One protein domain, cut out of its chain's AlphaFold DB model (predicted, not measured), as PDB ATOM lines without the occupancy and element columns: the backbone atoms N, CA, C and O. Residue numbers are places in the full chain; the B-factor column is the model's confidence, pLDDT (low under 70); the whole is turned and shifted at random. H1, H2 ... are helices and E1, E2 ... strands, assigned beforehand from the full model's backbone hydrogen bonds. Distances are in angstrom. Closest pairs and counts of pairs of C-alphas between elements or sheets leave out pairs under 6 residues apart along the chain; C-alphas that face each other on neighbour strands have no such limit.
ATOM      1  N   THR A  12     -30.849  -0.887  37.612       82.62
ATOM      2  CA  THR A  12     -29.427  -1.277  37.631       82.62
ATOM      3  C   THR A  12     -29.081  -2.362  36.605       82.62
ATOM      4  O   THR A  12     -28.018  -2.300  35.993       82.62
ATOM      5  N   GLN A  13     -29.980  -3.320  36.349       87.38
ATOM      6  CA  GLN A  13     -29.776  -4.363  35.334       87.38
ATOM      7  C   GLN A  13     -29.764  -3.768  33.921       87.38
ATOM      8  O   GLN A  13     -28.928  -4.146  33.101       87.38
ATOM      9  N   LEU A  14     -30.638  -2.792  33.652       87.44
ATOM     10  CA  LEU A  14     -30.661  -2.069  32.378       87.44
ATOM     11  C   LEU A  14     -29.403  -1.219  32.190       87.44
ATOM     12  O   LEU A  14     -28.796  -1.242  31.121       87.44
ATOM     13  N   GLN A  15     -28.981  -0.501  33.233       90.19
ATOM     14  CA  GLN A  15     -27.793   0.358  33.184       90.19
ATOM     15  C   GLN A  15     -26.512  -0.439  32.913       90.19
ATOM     16  O   GLN A  15     -25.629   0.063  32.216       90.19
ATOM     17  N   ASN A  16     -26.434  -1.679  33.406       89.81
ATOM     18  CA  ASN A  16     -25.319  -2.584  33.129       89.81
ATOM     19  C   ASN A  16     -25.250  -3.006  31.653       89.81
ATOM     20  O   ASN A  16     -24.151  -3.185  31.138       89.81
ATOM     21  N   LYS A  17     -26.396  -3.145  30.970       92.50
ATOM     22  CA  LYS A  17     -26.449  -3.535  29.550       92.50
ATOM     23  C   LYS A  17     -26.320  -2.351  28.590       92.50
ATOM     24  O   LYS A  17     -25.546  -2.420  27.645       92.50
ATOM     25  N   PHE A  18     -27.065  -1.270  28.823       87.31
ATOM     26  CA  PHE A  18     -27.260  -0.193  27.838       87.31
ATOM     27  C   PHE A  18     -26.551   1.121  28.181       87.31
ATOM     28  O   PHE A  18     -26.712   2.110  27.470       87.31
ATOM     29  N   SER A  19     -25.722   1.136  29.228       90.75
ATOM     30  CA  SER A  19     -25.124   2.328  29.844       90.75
ATOM     31  C   SER A  19     -26.129   3.215  30.583       90.75
ATOM     32  O   SER A  19     -27.286   3.377  30.198       90.75
ATOM     33  N   ARG A  20     -25.659   3.859  31.656       89.56
ATOM     34  CA  ARG A  20     -26.500   4.717  32.498       89.56
ATOM     35  C   ARG A  20     -27.138   5.878  31.737       89.56
ATOM     36  O   ARG A  20     -28.321   6.133  31.923       89.56
ATOM     37  N   ARG A  21     -26.370   6.551  30.874       92.19
ATOM     38  CA  ARG A  21     -26.844   7.727  30.131       92.19
ATOM     39  C   ARG A  21     -28.017   7.375  29.217       92.19
ATOM     40  O   ARG A  21     -28.999   8.105  29.216       92.19
ATOM     41  N   ASN A  22     -27.928   6.266  28.489       92.50
ATOM     42  CA  ASN A  22     -28.980   5.884  27.548       92.50
ATOM     43  C   ASN A  22     -30.241   5.432  28.285       92.50
ATOM     44  O   ASN A  22     -31.338   5.802  27.890       92.50
ATOM     45  N   VAL A  23     -30.089   4.692  29.388       91.62
ATOM     46  CA  VAL A  23     -31.233   4.272  30.211       91.62
ATOM     47  C   VAL A  23     -31.938   5.473  30.834       91.62
ATOM     48  O   VAL A  23     -33.161   5.532  30.820       91.62
ATOM     49  N   ASP A  24     -31.189   6.446  31.359       90.44
ATOM     50  CA  ASP A  24     -31.781   7.654  31.939       90.44
ATOM     51  C   ASP A  24     -32.455   8.529  30.862       90.44
ATOM     52  O   ASP A  24     -33.529   9.074  31.113       90.44
ATOM     53  N   ALA A  25     -31.881   8.620  29.655       91.62
ATOM     54  CA  ALA A  25     -32.485   9.334  28.527       91.62
ATOM     55  C   ALA A  25     -33.777   8.663  28.035       91.62
ATOM     56  O   ALA A  25     -34.800   9.332  27.913       91.62
ATOM     57  N   ALA A  26     -33.762   7.342  27.840       91.62
ATOM     58  CA  ALA A  26     -34.945   6.581  27.445       91.62
ATOM     59  C   ALA A  26     -36.052   6.678  28.502       91.62
ATOM     60  O   ALA A  26     -37.210   6.920  28.174       91.62
ATOM     61  N   TRP A  27     -35.693   6.568  29.786       90.69
ATOM     62  CA  TRP A  27     -36.651   6.724  30.880       90.69
ATOM     63  C   TRP A  27     -37.292   8.113  30.889       90.69
ATOM     64  O   TRP A  27     -38.495   8.241  31.100       90.69
ATOM     65  N   LYS A  28     -36.500   9.159  30.630       91.56
ATOM     66  CA  LYS A  28     -37.001  10.529  30.518       91.56
ATOM     67  C   LYS A  28     -38.002  10.669  29.371       91.56
ATOM     68  O   LYS A  28     -39.048  11.277  29.571       91.56
ATOM     69  N   GLU A  29     -37.713  10.112  28.198       93.25
ATOM     70  CA  GLU A  29     -38.646  10.165  27.066       93.25
ATOM     71  C   GLU A  29     -39.951   9.420  27.348       93.25
ATOM     72  O   GLU A  29     -41.026   9.941  27.054       93.25
ATOM     73  N   LEU A  30     -39.869   8.235  27.958       91.94
ATOM     74  CA  LEU A  30     -41.049   7.453  28.334       91.94
ATOM     75  C   LEU A  30     -41.905   8.171  29.382       91.94
ATOM     76  O   LEU A  30     -43.130   8.140  29.283       91.94
ATOM     77  N   ALA A  31     -41.272   8.843  30.348       91.19
ATOM     78  CA  ALA A  31     -41.970   9.615  31.371       91.19
ATOM     79  C   ALA A  31     -42.691  10.838  30.793       91.19
ATOM     80  O   ALA A  31     -43.860  11.063  31.100       91.19
ATOM     81  N   ILE A  32     -42.029  11.585  29.902       91.56
ATOM     82  CA  ILE A  32     -42.624  12.752  29.231       91.56
ATOM     83  C   ILE A  32     -43.821  12.330  28.375       91.56
ATOM     84  O   ILE A  32     -44.847  13.005  28.364       91.56
ATOM     85  N   LYS A  33     -43.704  11.197  27.677       92.00
ATOM     86  CA  LYS A  33     -44.765  10.641  26.830       92.00
ATOM     87  C   LYS A  33     -45.815   9.824  27.602       92.00
ATOM     88  O   LYS A  33     -46.671   9.218  26.969       92.00
ATOM     89  N   GLN A  34     -45.749   9.793  28.937       91.25
ATOM     90  CA  GLN A  34     -46.699   9.105  29.826       91.25
ATOM     91  C   GLN A  34     -46.778   7.573  29.659       91.25
ATOM     92  O   GLN A  34     -47.705   6.950  30.168       91.25
ATOM     93  N   TYR A  35     -45.805   6.935  29.006       91.50
ATOM     94  CA  TYR A  35     -45.728   5.465  28.916       91.50
ATOM     95  C   TYR A  35     -45.112   4.835  30.168       91.50
ATOM     96  O   TYR A  35     -45.355   3.669  30.474       91.50
ATOM     97  N   ALA A  36     -44.307   5.604  30.902       90.44
ATOM     98  CA  ALA A  36     -43.757   5.208  32.189       90.44
ATOM     99  C   ALA A  36     -44.127   6.249  33.242       90.44
ATOM    100  O   ALA A  36     -43.773   7.421  33.126       90.44
ATOM    101  N   VAL A  37     -44.815   5.822  34.292       90.31
ATOM    102  CA  VAL A  37     -45.213   6.686  35.404       90.31
ATOM    103  C   VAL A  37     -44.717   6.098  36.709       90.31
ATOM    104  O   VAL A  37     -44.310   4.938  36.797       90.31
ATOM    105  N   GLY A  38     -44.709   6.918  37.744       89.94
ATOM    106  CA  GLY A  38     -44.302   6.457  39.049       89.94
ATOM    107  C   GLY A  38     -44.350   7.560  40.076       89.94
ATOM    108  O   GLY A  38     -44.450   8.748  39.766       89.94
ATOM    109  N   PHE A  39     -44.224   7.147  41.319       90.38
ATOM    110  CA  PHE A  39     -44.133   8.040  42.452       90.38
ATOM    111  C   PHE A  39     -43.131   7.467  43.446       90.38
ATOM    112  O   PHE A  39     -42.805   6.279  43.436       90.38
ATOM    113  N   SER A  40     -42.608   8.331  44.298       90.19
ATOM    114  CA  SER A  40     -41.871   7.909  45.476       90.19
ATOM    115  C   SER A  40     -42.655   8.250  46.721       90.19
ATOM    116  O   SER A  40     -43.259   9.320  46.794       90.19
ATOM    117  N   ALA A  41     -42.587   7.354  47.695       89.69
ATOM    118  CA  ALA A  41     -43.187   7.531  49.001       89.69
ATOM    119  C   ALA A  41     -42.156   7.221  50.083       89.69
ATOM    120  O   ALA A  41     -41.249   6.410  49.880       89.69
ATOM    121  N   TYR A  42     -42.294   7.860  51.238       87.25
ATOM    122  CA  TYR A  42     -41.567   7.435  52.428       87.25
ATOM    123  C   TYR A  42     -42.352   6.324  53.116       87.25
ATOM    124  O   TYR A  42     -43.439   6.567  53.628       87.25
ATOM    125  N   VAL A  43     -41.800   5.116  53.109       86.31
ATOM    126  CA  VAL A  43     -42.369   3.928  53.738       86.31
ATOM    127  C   VAL A  43     -41.501   3.583  54.942       86.31
ATOM    128  O   VAL A  43     -40.301   3.352  54.796       86.31
ATOM    129  N   ASP A  44     -42.072   3.643  56.146       86.19
ATOM    130  CA  ASP A  44     -41.361   3.403  57.416       86.19
ATOM    131  C   ASP A  44     -40.047   4.210  57.545       86.19
ATOM    132  O   ASP A  44     -39.007   3.727  58.001       86.19
ATOM    133  N   GLY A  45     -40.077   5.465  57.082       82.56
ATOM    134  CA  GLY A  45     -38.939   6.390  57.116       82.56
ATOM    135  C   GLY A  45     -37.902   6.201  56.001       82.56
ATOM    136  O   GLY A  45     -36.946   6.975  55.930       82.56
ATOM    137  N   LYS A  46     -38.075   5.230  55.096       88.25
ATOM    138  CA  LYS A  46     -37.213   5.031  53.920       88.25
ATOM    139  C   LYS A  46     -37.917   5.461  52.644       88.25
ATOM    140  O   LYS A  46     -39.095   5.193  52.452       88.25
ATOM    141  N   LYS A  47     -37.185   6.134  51.758       87.06
ATOM    142  CA  LYS A  47     -37.721   6.559  50.466       87.06
ATOM    143  C   LYS A  47     -37.723   5.388  49.486       87.06
ATOM    144  O   LYS A  47     -36.658   4.992  49.014       87.06
ATOM    145  N   ASP A  48     -38.915   4.920  49.146       88.31
ATOM    146  CA  ASP A  48     -39.145   3.878  48.152       88.31
ATOM    147  C   ASP A  48     -39.749   4.462  46.871       88.31
ATOM    148  O   ASP A  48     -40.364   5.533  46.869       88.31
ATOM    149  N   TYR A  49     -39.529   3.763  45.758       88.31
ATOM    150  CA  TYR A  49     -39.944   4.179  44.423       88.31
ATOM    151  C   TYR A  49     -40.831   3.112  43.794       88.31
ATOM    152  O   TYR A  49     -40.448   1.943  43.726       88.31
ATOM    153  N   PHE A  50     -41.978   3.541  43.278       88.25
ATOM    154  CA  PHE A  50     -42.961   2.698  42.616       88.25
ATOM    155  C   PHE A  50     -43.103   3.154  41.171       88.25
ATOM    156  O   PHE A  50     -43.230   4.349  40.897       88.25
ATOM    157  N   TYR A  51     -43.044   2.201  40.245       88.75
ATOM    158  CA  TYR A  51     -43.068   2.460  38.812       88.75
ATOM    159  C   TYR A  51     -44.088   1.560  38.132       88.75
ATOM    160  O   TYR A  51     -44.186   0.380  38.458       88.75
ATOM    161  N   ALA A  52     -44.779   2.122  37.149       87.50
ATOM    162  CA  ALA A  52     -45.664   1.408  36.250       87.50
ATOM    163  C   ALA A  52     -45.305   1.774  34.807       87.50
ATOM    164  O   ALA A  52     -44.955   2.918  34.507       87.50
ATOM    165  N   VAL A  53     -45.368   0.784  33.922       88.06
ATOM    166  CA  VAL A  53     -45.119   0.943  32.489       88.06
ATOM    167  C   VAL A  53     -46.312   0.364  31.749       88.06
ATOM    168  O   VAL A  53     -46.829  -0.681  32.136       88.06
ATOM    169  N   SER A  54     -46.747   1.061  30.708       87.25
ATOM    170  CA  SER A  54     -47.882   0.684  29.877       87.25
ATOM    171  C   SER A  54     -47.532   0.913  28.411       87.25
ATOM    172  O   SER A  54     -46.800   1.848  28.082       87.25
ATOM    173  N   ASP A  55     -48.086   0.083  27.532       88.69
ATOM    174  CA  ASP A  55     -47.964   0.247  26.079       88.69
ATOM    175  C   ASP A  55     -48.810   1.422  25.556       88.69
ATOM    176  O   ASP A  55     -48.627   1.879  24.430       88.69
ATOM    177  N   ILE A  56     -49.728   1.930  26.383       89.94
ATOM    178  CA  ILE A  56     -50.619   3.060  26.097       89.94
ATOM    179  C   ILE A  56     -50.295   4.205  27.070       89.94
ATOM    180  O   ILE A  56     -50.079   3.921  28.256       89.94
ATOM    181  N   PRO A  57     -50.296   5.481  26.623       90.12
ATOM    182  CA  PRO A  57     -50.091   6.625  27.504       90.12
ATOM    183  C   PRO A  57     -51.070   6.622  28.679       90.12
ATOM    184  O   PRO A  57     -52.283   6.485  28.506       90.12
ATOM    185  N   ILE A  58     -50.533   6.773  29.884       90.38
ATOM    186  CA  ILE A  58     -51.297   6.724  31.124       90.38
ATOM    187  C   ILE A  58     -51.917   8.098  31.377       90.38
ATOM    188  O   ILE A  58     -51.218   9.106  31.493       90.38
ATOM    189  N   SER A  59     -53.243   8.126  31.487       91.56
ATOM    190  CA  SER A  59     -53.990   9.324  31.862       91.56
ATOM    191  C   SER A  59     -53.803   9.655  33.345       91.56
ATOM    192  O   SER A  59     -53.509   8.784  34.166       91.56
ATOM    193  N   GLN A  60     -54.050  10.916  33.706       89.50
ATOM    194  CA  GLN A  60     -54.019  11.371  35.097       89.50
ATOM    195  C   GLN A  60     -54.922  10.516  36.001       89.50
ATOM    196  O   GLN A  60     -54.470  10.045  37.034       89.50
ATOM    197  N   ALA A  61     -56.161  10.233  35.583       88.25
ATOM    198  CA  ALA A  61     -57.097   9.426  36.372       88.25
ATOM    199  C   ALA A  61     -56.571   8.004  36.641       88.25
ATOM    200  O   ALA A  61     -56.671   7.502  37.758       88.25
ATOM    201  N   ASN A  62     -55.960   7.371  35.635       89.38
ATOM    202  CA  ASN A  62     -55.384   6.036  35.795       89.38
ATOM    203  C   ASN A  62     -54.163   6.061  36.717       89.38
ATOM    204  O   ASN A  62     -53.976   5.151  37.519       89.38
ATOM    205  N   PHE A  63     -53.341   7.107  36.633       90.56
ATOM    206  CA  PHE A  63     -52.221   7.290  37.547       90.56
ATOM    207  C   PHE A  63     -52.686   7.457  38.999       90.56
ATOM    208  O   PHE A  63     -52.122   6.822  39.886       90.56
ATOM    209  N   GLU A  64     -53.739   8.238  39.246       89.31
ATOM    210  CA  GLU A  64     -54.312   8.399  40.588       89.31
ATOM    211  C   GLU A  64     -54.813   7.066  41.158       89.31
ATOM    212  O   GLU A  64     -54.508   6.745  42.308       89.31
ATOM    213  N   LEU A  65     -55.502   6.255  40.347       88.88
ATOM    214  CA  LEU A  65     -55.941   4.913  40.746       88.88
ATOM    215  C   LEU A  65     -54.759   4.019  41.133       88.88
ATOM    216  O   LEU A  65     -54.772   3.434  42.213       88.88
ATOM    217  N   LEU A  66     -53.705   3.983  40.312       88.62
ATOM    218  CA  LEU A  66     -52.498   3.200  40.597       88.62
ATOM    219  C   LEU A  66     -51.824   3.626  41.908       88.62
ATOM    220  O   LEU A  66     -51.347   2.786  42.672       88.62
ATOM    221  N   VAL A  67     -51.774   4.932  42.180       88.75
ATOM    222  CA  VAL A  67     -51.208   5.461  43.426       88.75
ATOM    223  C   VAL A  67     -52.054   5.022  44.622       88.75
ATOM    224  O   VAL A  67     -51.505   4.516  45.600       88.75
ATOM    225  N   ILE A  68     -53.380   5.169  44.541       87.75
ATOM    226  CA  ILE A  68     -54.310   4.796  45.617       87.75
ATOM    227  C   ILE A  68     -54.248   3.292  45.903       87.75
ATOM    228  O   ILE A  68     -54.109   2.896  47.060       87.75
ATOM    229  N   GLU A  69     -54.294   2.451  44.870       88.81
ATOM    230  CA  GLU A  69     -54.188   0.995  45.005       88.81
ATOM    231  C   GLU A  69     -52.884   0.589  45.695       88.81
ATOM    232  O   GLU A  69     -52.893  -0.210  46.636       88.81
ATOM    233  N   GLN A  70     -51.765   1.192  45.290       89.25
ATOM    234  CA  GLN A  70     -50.464   0.885  45.867       89.25
ATOM    235  C   GLN A  70     -50.347   1.352  47.326       89.25
ATOM    236  O   GLN A  70     -49.754   0.652  48.149       89.25
ATOM    237  N   ILE A  71     -50.922   2.507  47.674       87.06
ATOM    238  CA  ILE A  71     -50.977   2.987  49.062       87.06
ATOM    239  C   ILE A  71     -51.824   2.041  49.916       87.06
ATOM    240  O   ILE A  71     -51.361   1.616  50.975       87.06
ATOM    241  N   ASN A  72     -53.014   1.659  49.446       87.75
ATOM    242  CA  ASN A  72     -53.903   0.736  50.155       87.75
ATOM    243  C   ASN A  72     -53.226  -0.618  50.395       87.75
ATOM    244  O   ASN A  72     -53.315  -1.179  51.488       87.75
ATOM    245  N   LEU A  73     -52.476  -1.119  49.409       88.62
ATOM    246  CA  LEU A  73     -51.684  -2.337  49.552       88.62
ATOM    247  C   LEU A  73     -50.620  -2.188  50.647       88.62
ATOM    248  O   LEU A  73     -50.517  -3.051  51.517       88.62
ATOM    249  N   LEU A  74     -49.849  -1.099  50.658       86.44
ATOM    250  CA  LEU A  74     -48.827  -0.866  51.688       86.44
ATOM    251  C   LEU A  74     -49.437  -0.727  53.089       86.44
ATOM    252  O   LEU A  74     -48.898  -1.275  54.051       86.44
ATOM    253  N   GLN A  75     -50.585  -0.062  53.196       84.81
ATOM    254  CA  GLN A  75     -51.322   0.068  54.452       84.81
ATOM    255  C   GLN A  75     -51.876  -1.274  54.934       84.81
ATOM    256  O   GLN A  75     -51.770  -1.583  56.119       84.81
ATOM    257  N   SER A  76     -52.390  -2.117  54.030       87.00
ATOM    258  CA  SER A  76     -52.838  -3.477  54.370       87.00
ATOM    259  C   SER A  76     -51.699  -4.357  54.906       87.00
ATOM    260  O   SER A  76     -51.929  -5.262  55.703       87.00
ATOM    261  N   GLN A  77     -50.452  -4.049  54.529       87.88
ATOM    262  CA  GLN A  77     -49.240  -4.680  55.057       87.88
ATOM    263  C   GLN A  77     -48.771  -4.076  56.393       87.88
ATOM    264  O   GLN A  77     -47.725  -4.478  56.904       87.88
ATOM    265  N   GLY A  78     -49.500  -3.104  56.949       85.06
ATOM    266  CA  GLY A  78     -49.157  -2.410  58.191       85.06
ATOM    267  C   GLY A  78     -48.030  -1.382  58.059       85.06
ATOM    268  O   GLY A  78     -47.495  -0.949  59.077       85.06
ATOM    269  N   LYS A  79     -47.645  -0.996  56.834       85.38
ATOM    270  CA  LYS A  79     -46.568  -0.022  56.603       85.38
ATOM    271  C   LYS A  79     -47.100   1.402  56.657       85.38
ATOM    272  O   LYS A  79     -48.165   1.698  56.111       85.38
ATOM    273  N   ASN A  80     -46.331   2.304  57.260       82.88
ATOM    274  CA  ASN A  80     -46.688   3.716  57.296       82.88
ATOM    275  C   ASN A  80     -46.203   4.410  56.018       82.88
ATOM    276  O   ASN A  80     -44.999   4.472  55.764       82.88
ATOM    277  N   VAL A  81     -47.144   4.931  55.228       81.88
ATOM    278  CA  VAL A  81     -46.867   5.673  53.996       81.88
ATOM    279  C   VAL A  81     -46.997   7.169  54.263       81.88
ATOM    280  O   VAL A  81     -48.084   7.679  54.523       81.88
ATOM    281  N   MET A  82     -45.875   7.869  54.166       78.81
ATOM    282  CA  MET A  82     -45.765   9.317  54.317       78.81
ATOM    283  C   MET A  82     -45.644  10.005  52.945       78.81
ATOM    284  O   MET A  82     -46.053   9.453  51.924       78.81
ATOM    285  N   THR A  83     -45.086  11.219  52.930       82.12
ATOM    286  CA  THR A  83     -44.940  12.138  51.792       82.12
ATOM    287  C   THR A  83     -44.817  11.448  50.440       82.12
ATOM    288  O   THR A  83     -43.874  10.690  50.193       82.12
ATOM    289  N   LEU A  84     -45.753  11.782  49.558       86.38
ATOM    290  CA  LEU A  84     -45.783  11.344  48.172       86.38
ATOM    291  C   LEU A  84     -45.141  12.400  47.275       86.38
ATOM    292  O   LEU A  84     -45.365  13.596  47.439       86.38
ATOM    293  N   SER A  85     -44.357  11.959  46.297       86.19
ATOM    294  CA  SER A  85     -43.846  12.842  45.252       86.19
ATOM    295  C   SER A  85     -43.782  12.123  43.917       86.19
ATOM    296  O   SER A  85     -43.303  10.989  43.848       86.19
ATOM    297  N   VAL A  86     -44.194  12.793  42.847       88.69
ATOM    298  CA  VAL A  86     -44.109  12.250  41.487       88.69
ATOM    299  C   VAL A  86     -42.648  12.092  41.059       88.69
ATOM    300  O   VAL A  86     -41.754  12.816  41.509       88.69
ATOM    301  N   ILE A  87     -42.386  11.111  40.196       86.50
ATOM    302  CA  ILE A  87     -41.064  10.922  39.598       86.50
ATOM    303  C   ILE A  87     -40.680  12.088  38.683       86.50
ATOM    304  O   ILE A  87     -41.507  12.757  38.066       86.50
ATOM    305  N   GLN A  88     -39.374  12.296  38.554       82.00
ATOM    306  CA  GLN A  88     -38.822  13.358  37.727       82.00
ATOM    307  C   GLN A  88     -39.270  13.227  36.261       82.00
ATOM    308  O   GLN A  88     -39.220  12.136  35.694       82.00
ATOM    309  N   HIS A  89     -39.624  14.361  35.646       84.19
ATOM    310  CA  HIS A  89     -40.045  14.487  34.242       84.19
ATOM    311  C   HIS A  89     -41.408  13.882  33.885       84.19
ATOM    312  O   HIS A  89     -41.759  13.884  32.706       84.19
ATOM    313  N   SER A  90     -42.177  13.394  34.862       85.62
ATOM    314  CA  SER A  90     -43.582  13.084  34.614       85.62
ATOM    315  C   SER A  90     -44.384  14.387  34.501       85.62
ATOM    316  O   SER A  90     -44.176  15.284  35.319       85.62
ATOM    317  N   PRO A  91     -45.283  14.510  33.513       85.06
ATOM    318  CA  PRO A  91     -46.214  15.633  33.409       85.06
ATOM    319  C   PRO A  91     -47.440  15.482  34.329       85.06
ATOM    320  O   PRO A  91     -48.332  16.320  34.278       85.06
ATOM    321  N   LEU A  92     -47.527  14.389  35.094       86.81
ATOM    322  CA  LEU A  92     -48.654  14.079  35.972       86.81
ATOM    323  C   LEU A  92     -48.415  14.640  37.374       86.81
ATOM    324  O   LEU A  92     -47.272  14.775  37.814       86.81
ATOM    325  N   GLU A  93     -49.497  14.920  38.091       84.69
ATOM    326  CA  GLU A  93     -49.447  15.515  39.428       84.69
ATOM    327  C   GLU A  93     -50.143  14.617  40.455       84.69
ATOM    328  O   GLU A  93     -50.942  13.752  40.108       84.69
ATOM    329  N   ILE A  94     -49.823  14.783  41.737       80.69
ATOM    330  CA  ILE A  94     -50.551  14.107  42.819       80.69
ATOM    331  C   ILE A  94     -51.527  15.129  43.376       80.69
ATOM    332  O   ILE A  94     -51.115  16.114  43.983       80.69
ATOM    333  N   THR A  95     -52.812  14.911  43.115       75.44
ATOM    334  CA  THR A  95     -53.882  15.809  43.548       75.44
ATOM    335  C   THR A  95     -54.177  15.644  45.041       75.44
ATOM    336  O   THR A  95     -53.897  14.604  45.645       75.44
ATOM    337  N   GLU A  96     -54.780  16.669  45.650       63.09
ATOM    338  CA  GLU A  96     -55.120  16.699  47.085       63.09
ATOM    339  C   GLU A  96     -55.992  15.516  47.528       63.09
ATOM    340  O   GLU A  96     -55.863  15.052  48.657       63.09
ATOM    341  N   LYS A  97     -56.784  14.937  46.617       60.19
ATOM    342  CA  LYS A  97     -57.587  13.729  46.872       60.19
ATOM    343  C   LYS A  97     -56.749  12.555  47.389       60.19
ATOM    344  O   LYS A  97     -57.238  11.743  48.164       60.19
ATOM    345  N   ILE A  98     -55.488  12.471  46.966       60.09
ATOM    346  CA  ILE A  98     -54.535  11.444  47.401       60.09
ATOM    347  C   ILE A  98     -53.856  11.862  48.718       60.09
ATOM    348  O   ILE A  98     -53.542  11.017  49.554       60.09
ATOM    349  N   SER A  99     -53.666  13.168  48.934       55.38
ATOM    350  CA  SER A  99     -53.149  13.725  50.191       55.38
ATOM    351  C   SER A  99     -54.125  13.522  51.355       55.38
ATOM    352  O   SER A  99     -53.692  13.243  52.472       55.38
ATOM    353  N   ASP A 100     -55.433  13.603  51.114       50.59
ATOM    354  CA  ASP A 100     -56.439  13.403  52.161       50.59
ATOM    355  C   ASP A 100     -56.441  11.976  52.719       50.59
ATOM    356  O   ASP A 100     -56.627  11.793  53.923       50.59
ATOM    357  N   VAL A 101     -56.101  10.968  51.905       52.88
ATOM    358  CA  VAL A 101     -55.876   9.588  52.382       52.88
ATOM    359  C   VAL A 101     -54.762   9.538  53.442       52.88
ATOM    360  O   VAL A 101     -54.813   8.719  54.358       52.88
ATOM    361  N   GLN A 102     -53.779  10.445  53.379       49.53
ATOM    362  CA  GLN A 102     -52.731  10.570  54.400       49.53
ATOM    363  C   GLN A 102     -53.213  11.334  55.643       49.53
ATOM    364  O   GLN A 102     -52.842  10.980  56.765       49.53
ATOM    365  N   ASN A 103     -54.064  12.349  55.464       49.22
ATOM    366  CA  ASN A 103     -54.587  13.171  56.559       49.22
ATOM    367  C   ASN A 103     -55.581  12.415  57.452       49.22
ATOM    368  O   ASN A 103     -55.583  12.626  58.665       49.22
ATOM    369  N   VAL A 104     -56.370  11.483  56.903       47.16
ATOM    370  CA  VAL A 104     -57.310  10.666  57.699       47.16
ATOM    371  C   VAL A 104     -56.574   9.835  58.763       47.16
ATOM    372  O   VAL A 104     -57.096   9.631  59.858       47.16
ATOM    373  N   HIS A 105     -55.330   9.421  58.505       47.53
ATOM    374  CA  HIS A 105     -54.537   8.628  59.453       47.53
ATOM    375  C   HIS A 105     -53.701   9.471  60.431       47.53
ATOM    376  O   HIS A 105     -53.267   8.952  61.459       47.53
TER     377      HIS A 105
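What this domain is: This is residues 12 to 105 of the 261 residues of the protein "Replication protein" of Bacillus megaterium (strain ATCC 12872 / QMB1551) (UniProt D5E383). A strongly twisted sheet of three strands has the long helix H3 packed over one face, with H4 side by side with H3 near the strand E3. At the other end of the long axis, H1 and H2 make an L-shaped corner, and the last part of H2, residues 27 to 31, just reaches the sheet. The printed part has 94 residues, with four named helices and three named strands in the order H1 H2 E1 E2 H3 E3 H4. The sheet has the order E2, E1, E3 and is antiparallel throughout, and the class is mixed, helices and strands. The whole is compact, with a radius of gyration of the C-alphas of 14.2 A, and elongated, spanning 43 by 26 by 18 A.

How they stand to each other: H1, residues 12 to 18, and H2, residues 20 to 32, touch only at the corner by their link, about perpendicular at 77 degrees, with Gln 15 and Val 23 as closest C-alphas, 6.0 A apart. H2 only grazes the sheet, with its residues 27 to 31; the closest C-alphas of H2 and E1, residues 36 to 43, are those of Leu 30 and Ala 36, 5.2 A apart. E1 and E2, residues 46 to 53, form a hairpin, antiparallel at 160 degrees, with N 39 and O 50 within hydrogen-bond range at 3.0 A. H3, residues 60 to 76, is on the sheet at a height of 9.1 A, over E1 with 9 of its 17 C-alphas. On the local plane it stands at 32 degrees to E1, only just slantwise to the strands. E3, residues 81 to 86, is antiparallel to E1 at 151 degrees, with N 40 and O 85 within hydrogen-bond range at 2.8 A. E2, H3 and E3 form a split strand-helix-strand unit, two strands running the same way with E1 between them, and its crossover is right-handed. H4, residues 96 to 105, only just touches H3, with 3 pairs of C-alphas within 8 A; the closest are Ile 68 and Ile 98, 6.9 A apart, at a shallow tilt of 13 degrees, the same way. H3 and H4 on one face of the sheet make two layers. H1 is not on the sheet and is apart from H3. Every O i to N i+4 pair is within hydrogen-bond range in H1, H2 and H3; H4 has 3 of 6, and 5 of 7 O i to N i+3 pairs.

Where its parts are: H1 begins at C-alpha 12, (-29.427, -1.277, 37.631). H2 measures 18.3 A from first to last C-alpha, E1 21.6 A, E2 23.2 A and H3 24.4 A. H3 begins at C-alpha 60, (-54.019, 11.371, 35.097), and H4 ends at C-alpha 105, (-54.537, 8.628, 59.453).

The domain as a whole: The C-alphas farthest apart, those of Lys 17 and Val 104, are 44.1 A apart. The printed part has no cut and no long link. Mean pLDDT of the printed part is 84.4; residues 96 to 105 are under 70.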